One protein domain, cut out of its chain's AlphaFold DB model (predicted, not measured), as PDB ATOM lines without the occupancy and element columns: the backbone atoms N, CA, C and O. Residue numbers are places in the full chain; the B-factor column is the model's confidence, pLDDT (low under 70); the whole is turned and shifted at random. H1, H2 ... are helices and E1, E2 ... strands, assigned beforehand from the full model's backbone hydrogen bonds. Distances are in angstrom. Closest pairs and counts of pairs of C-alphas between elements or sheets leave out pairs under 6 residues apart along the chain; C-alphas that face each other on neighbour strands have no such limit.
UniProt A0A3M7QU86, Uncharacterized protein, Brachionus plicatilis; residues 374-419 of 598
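This is residues 374 to 419 of the 598 residues of an uncharacterized protein of Brachionus plicatilis (UniProt A0A3M7QU86). The long helix H2 makes the length of an elongated shape and folds back beneath a two-strand hairpin, E1 and E2, near its later part and the short helix H1 near its earlier part. The printed part has 46 residues, in the order E1, E2, H1, H2, with an antiparallel sheet E1 - E2; the class is mixed, helices and strands. It is only just compact, close to loose, with a radius of gyration of the C-alphas of 11.2 A, and spans 30 by 19 by 15 A.

E1, residues 377 to 380, and E2, residues 383 to 387, form a hairpin at 148 degrees; N 378 and O 385 are within hydrogen-bond range at 2.9 A. H1, residues 390 to 398, and H2, residues 401 to 419, form a helical hairpin, opposite ways at a steep tilt of 41 degrees. They only just touch, with 3 pairs of C-alphas within 8 A, H2 with residues 404 to 407 alone; the closest C-alphas, of Phe 396 and Gln 404, are 6.1 A apart. E2 and H2 are near each other, with 8 pairs of C-alphas within 10 A. In H1 and H2 every O i to N i+4 pair is within hydrogen-bond range.

E1 is 9.7 A long from C-alpha 377 at (32.360, 23.223, 34.828), E2 12.8 A and H1 12.1 A. H2 is 26.9 A long, ending at C-alpha 419 at (32.961, 14.919, 29.316).

The C-alphas farthest apart, of Gly 381 and Asn 400, are 30.3 A apart. The printed part has no cut, and its three links are tight. The pLDDT is under 70 at residues 374, 375 and 380.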
ATOM      1  N   GLN A 374      30.643  25.329  28.426       65.06
ATOM      2  CA  GLN A 374      31.758  24.498  28.918       65.06
ATOM      3  C   GLN A 374      32.671  25.206  29.942       65.06
ATOM      4  O   GLN A 374      33.355  24.546  30.712       65.06
ATOM      5  N   GLN A 375      32.653  26.542  29.993       59.44
ATOM      6  CA  GLN A 375      33.403  27.352  30.961       59.44
ATOM      7  C   GLN A 375      32.835  27.323  32.395       59.44
ATOM      8  O   GLN A 375      33.449  27.888  33.291       59.44
ATOM      9  N   GLN A 376      31.670  26.711  32.620       70.06
ATOM     10  CA  GLN A 376      30.972  26.685  33.918       70.06
ATOM     11  C   GLN A 376      31.217  25.404  34.722       70.06
ATOM     12  O   GLN A 376      30.570  25.185  35.743       70.06
ATOM     13  N   ILE A 377      32.105  24.534  34.240       76.50
ATOM     14  CA  ILE A 377      32.360  23.223  34.828       76.50
ATOM     15  C   ILE A 377      33.744  23.252  35.474       76.50
ATOM     16  O   ILE A 377      34.756  23.313  34.775       76.50
ATOM     17  N   VAL A 378      33.787  23.198  36.805       73.75
ATOM     18  CA  VAL A 378      35.029  23.063  37.573       73.75
ATOM     19  C   VAL A 378      35.163  21.604  38.001       73.75
ATOM     20  O   VAL A 378      34.303  21.068  38.702       73.75
ATOM     21  N   GLN A 379      36.235  20.944  37.561       75.19
ATOM     22  CA  GLN A 379      36.555  19.579  37.976       75.19
ATOM     23  C   GLN A 379      37.481  19.617  39.194       75.19
ATOM     24  O   GLN A 379      38.618  20.073  39.093       75.19
ATOM     25  N   ASN A 380      37.006  19.104  40.330       68.94
ATOM     26  CA  ASN A 380      37.809  18.879  41.532       68.94
ATOM     27  C   ASN A 380      37.717  17.390  41.904       68.94
ATOM     28  O   ASN A 380      36.910  16.979  42.736       68.94
ATOM     29  N   GLY A 381      38.529  16.552  41.251       83.88
ATOM     30  CA  GLY A 381      38.510  15.099  41.457       83.88
ATOM     31  C   GLY A 381      37.264  14.425  40.866       83.88
ATOM     32  O   GLY A 381      36.873  14.728  39.744       83.88
ATOM     33  N   GLN A 382      36.645  13.493  41.604       80.00
ATOM     34  CA  GLN A 382      35.409  12.803  41.180       80.00
ATOM     35  C   GLN A 382      34.147  13.683  41.261       80.00
ATOM     36  O   GLN A 382      33.065  13.242  40.865       80.00
ATOM     37  N   GLN A 383      34.273  14.906  41.779       80.12
ATOM     38  CA  GLN A 383      33.169  15.846  41.909       80.12
ATOM     39  C   GLN A 383      33.224  16.890  40.800       80.12
ATOM     40  O   GLN A 383      34.262  17.507  40.533       80.12
ATOM     41  N   ILE A 384      32.074  17.087  40.165       90.19
ATOM     42  CA  ILE A 384      31.901  18.079  39.115       90.19
ATOM     43  C   ILE A 384      31.039  19.197  39.674       90.19
ATOM     44  O   ILE A 384      29.862  18.989  39.978       90.19
ATOM     45  N   GLN A 385      31.627  20.379  39.800       90.31
ATOM     46  CA  GLN A 385      30.918  21.570  40.234       90.31
ATOM     47  C   GLN A 385      30.430  22.343  39.009       90.31
ATOM     48  O   GLN A 385      31.213  22.657  38.110       90.31
ATOM     49  N   VAL A 386      29.128  22.633  38.972       93.75
ATOM     50  CA  VAL A 386      28.500  23.425  37.907       93.75
ATOM     51  C   VAL A 386      28.082  24.778  38.464       93.75
ATOM     52  O   VAL A 386      27.161  24.862  39.285       93.75
ATOM     53  N   ASP A 387      28.742  25.831  37.989       90.38
ATOM     54  CA  ASP A 387      28.445  27.209  38.370       90.38
ATOM     55  C   ASP A 387      27.370  27.798  37.447       90.38
ATOM     56  O   ASP A 387      27.594  28.094  36.270       90.38
ATOM     57  N   LEU A 388      26.167  27.985  37.994       91.38
ATOM     58  CA  LEU A 388      25.065  28.617  37.273       91.38
ATOM     59  C   LEU A 388      25.309  30.124  37.124       91.38
ATOM     60  O   LEU A 388      25.696  30.804  38.075       91.38
ATOM     61  N   THR A 389      24.983  30.686  35.956       90.75
ATOM     62  CA  THR A 389      24.928  32.154  35.814       90.75
ATOM     63  C   THR A 389      23.888  32.751  36.773       90.75
ATOM     64  O   THR A 389      22.911  32.076  37.097       90.75
ATOM     65  N   PRO A 390      23.992  34.032  37.178       89.94
ATOM     66  CA  PRO A 390      23.029  34.644  38.101       89.94
ATOM     67  C   PRO A 390      21.561  34.525  37.657       89.94
ATOM     68  O   PRO A 390      20.675  34.350  38.490       89.94
ATOM     69  N   GLN A 391      21.292  34.569  36.346       85.56
ATOM     70  CA  GLN A 391      19.945  34.378  35.794       85.56
ATOM     71  C   GLN A 391      19.475  32.924  35.922       85.56
ATOM     72  O   GLN A 391      18.345  32.671  36.337       85.56
ATOM     73  N   GLN A 392      20.347  31.960  35.618       90.75
ATOM     74  CA  GLN A 392      20.051  30.535  35.778       90.75
ATOM     75  C   GLN A 392      19.890  30.161  37.257       90.75
ATOM     76  O   GLN A 392      18.986  29.405  37.593       90.75
ATOM     77  N   ALA A 393      20.699  30.745  38.143       92.31
ATOM     78  CA  ALA A 393      20.576  30.596  39.587       92.31
ATOM     79  C   ALA A 393      19.232  31.143  40.093       92.31
ATOM     80  O   ALA A 393      18.573  30.482  40.888       92.31
ATOM     81  N   GLN A 394      18.770  32.299  39.600       89.12
ATOM     82  CA  GLN A 394      17.442  32.822  39.944       89.12
ATOM     83  C   GLN A 394      16.306  31.932  39.430       89.12
ATOM     84  O   GLN A 394      15.362  31.672  40.173       89.12
ATOM     85  N   LEU A 395      16.386  31.438  38.192       91.50
ATOM     86  CA  LEU A 395      15.390  30.502  37.657       91.50
ATOM     87  C   LEU A 395      15.361  29.197  38.457       91.50
ATOM     88  O   LEU A 395      14.285  28.706  38.791       91.50
ATOM     89  N   PHE A 396      16.532  28.672  38.815       94.75
ATOM     90  CA  PHE A 396      16.669  27.485  39.646       94.75
ATOM     91  C   PHE A 396      16.059  27.698  41.041       94.75
ATOM     92  O   PHE A 396      15.213  26.916  41.469       94.75
ATOM     93  N   LEU A 397      16.403  28.799  41.716       93.31
ATOM     94  CA  LEU A 397      15.888  29.130  43.051       93.31
ATOM     95  C   LEU A 397      14.377  29.411  43.064       93.31
ATOM     96  O   LEU A 397      13.716  29.095  44.047       93.31
ATOM     97  N   ASN A 398      13.825  29.961  41.979       93.12
ATOM     98  CA  ASN A 398      12.388  30.232  41.849       93.12
ATOM     99  C   ASN A 398      11.569  29.014  41.381       93.12
ATOM    100  O   ASN A 398      10.339  29.074  41.362       93.12
ATOM    101  N   SER A 399      12.227  27.926  40.980       93.25
ATOM    102  CA  SER A 399      11.566  26.684  40.572       93.25
ATOM    103  C   SER A 399      11.098  25.888  41.790       93.25
ATOM    104  O   SER A 399      11.715  25.933  42.852       93.25
ATOM    105  N   ASN A 400      10.015  25.122  41.650       96.50
ATOM    106  CA  ASN A 400       9.591  24.218  42.723       96.50
ATOM    107  C   ASN A 400      10.573  23.026  42.866       96.50
ATOM    108  O   ASN A 400      11.337  22.753  41.937       96.50
ATOM    109  N   PRO A 401      10.555  22.271  43.982       94.81
ATOM    110  CA  PRO A 401      11.515  21.183  44.208       94.81
ATOM    111  C   PRO A 401      11.528  20.102  43.113       94.81
ATOM    112  O   PRO A 401      12.584  19.565  42.789       94.81
ATOM    113  N   ALA A 402      10.376  19.810  42.498       93.62
ATOM    114  CA  ALA A 402      10.290  18.841  41.403       93.62
ATOM    115  C   ALA A 402      10.995  19.352  40.133       93.62
ATOM    116  O   ALA A 402      11.737  18.613  39.489       93.62
ATOM    117  N   GLN A 403      10.821  20.634  39.811       92.31
ATOM    118  CA  GLN A 403      11.505  21.297  38.702       92.31
ATOM    119  C   GLN A 403      13.007  21.440  38.964       92.31
ATOM    120  O   GLN A 403      13.802  21.233  38.053       92.31
ATOM    121  N   GLN A 404      13.418  21.736  40.199       93.88
ATOM    122  CA  GLN A 404      14.834  21.770  40.576       93.88
ATOM    123  C   GLN A 404      15.498  20.402  40.380       93.88
ATOM    124  O   GLN A 404      16.570  20.331  39.782       93.88
ATOM    125  N   ALA A 405      14.842  19.314  40.798       93.38
ATOM    126  CA  ALA A 405      15.331  17.954  40.571       93.38
ATOM    127  C   ALA A 405      15.431  17.613  39.073       93.38
ATOM    128  O   ALA A 405      16.400  16.993  38.636       93.38
ATOM    129  N   GLU A 406      14.466  18.053  38.260       94.88
ATOM    130  CA  GLU A 406      14.518  17.885  36.805       94.88
ATOM    131  C   GLU A 406      15.675  18.677  36.173       94.88
ATOM    132  O   GLU A 406      16.381  18.152  35.308       94.88
ATOM    133  N   ILE A 407      15.911  19.915  36.622       92.75
ATOM    134  CA  ILE A 407      17.032  20.746  36.166       92.75
ATOM    135  C   ILE A 407      18.368  20.094  36.549       92.75
ATOM    136  O   ILE A 407      19.236  19.980  35.685       92.75
ATOM    137  N   ILE A 408      18.521  19.599  37.783       94.56
ATOM    138  CA  ILE A 408      19.729  18.880  38.227       94.56
ATOM    139  C   ILE A 408      19.965  17.637  37.366       94.56
ATOM    140  O   ILE A 408      21.064  17.467  36.844       94.56
ATOM    141  N   ASN A 409      18.942  16.805  37.147       93.94
ATOM    142  CA  ASN A 409      19.069  15.595  36.328       93.94
ATOM    143  C   ASN A 409      19.495  15.912  34.889       93.94
ATOM    144  O   ASN A 409      20.312  15.199  34.308       93.94
ATOM    145  N   LYS A 410      18.966  16.988  34.303       93.06
ATOM    146  CA  LYS A 410      19.338  17.415  32.947       93.06
ATOM    147  C   LYS A 410      20.755  17.973  32.885       93.06
ATOM    148  O   LYS A 410      21.483  17.638  31.953       93.06
ATOM    149  N   ILE A 411      21.158  18.768  33.876       93.25
ATOM    150  CA  ILE A 411      22.539  19.243  34.026       93.25
ATOM    151  C   ILE A 411      23.485  18.044  34.153       93.25
ATOM    152  O   ILE A 411      24.467  17.960  33.421       93.25
ATOM    153  N   GLN A 412      23.151  17.068  34.996       93.00
ATOM    154  CA  GLN A 412      23.941  15.856  35.179       93.00
ATOM    155  C   GLN A 412      24.060  15.049  33.879       93.00
ATOM    156  O   GLN A 412      25.161  14.649  33.510       93.00
ATOM    157  N   GLN A 413      22.966  14.866  33.133       90.88
ATOM    158  CA  GLN A 413      23.003  14.188  31.832       90.88
ATOM    159  C   GLN A 413      23.852  14.939  30.796       90.88
ATOM    160  O   GLN A 413      24.617  14.309  30.065       90.88
ATOM    161  N   GLN A 414      23.759  16.270  30.731       90.94
ATOM    162  CA  GLN A 414      24.569  17.082  29.812       90.94
ATOM    163  C   GLN A 414      26.060  17.036  30.157       90.94
ATOM    164  O   GLN A 414      26.902  16.894  29.269       90.94
ATOM    165  N   VAL A 415      26.402  17.120  31.441       91.06
ATOM    166  CA  VAL A 415      27.791  17.077  31.911       91.06
ATOM    167  C   VAL A 415      28.404  15.692  31.682       91.06
ATOM    168  O   VAL A 415      29.489  15.589  31.112       91.06
ATOM    169  N   LEU A 416      27.692  14.619  32.043       89.81
ATOM    170  CA  LEU A 416      28.185  13.250  31.858       89.81
ATOM    171  C   LEU A 416      28.338  12.887  30.375       89.81
ATOM    172  O   LEU A 416      29.333  12.270  30.009       89.81
ATOM    173  N   SER A 417      27.399  13.299  29.516       88.06
ATOM    174  CA  SER A 417      27.459  12.995  28.075       88.06
ATOM    175  C   SER A 417      28.520  13.785  27.309       88.06
ATOM    176  O   SER A 417      28.964  13.328  26.258       88.06
ATOM    177  N   SER A 418      28.937  14.951  27.810       84.81
ATOM    178  CA  SER A 418      29.923  15.801  27.132       84.81
ATOM    179  C   SER A 418      31.368  15.533  27.551       84.81
ATOM    180  O   SER A 418      32.269  15.818  26.765       84.81
ATOM    181  N   GLN A 419      31.605  15.000  28.755       79.69
ATOM    182  CA  GLN A 419      32.961  14.919  29.316       79.69
ATOM    183  C   GLN A 419      33.434  13.513  29.693       79.69
ATOM    184  O   GLN A 419      34.638  13.329  29.865       79.69
TER     185      GLN A 419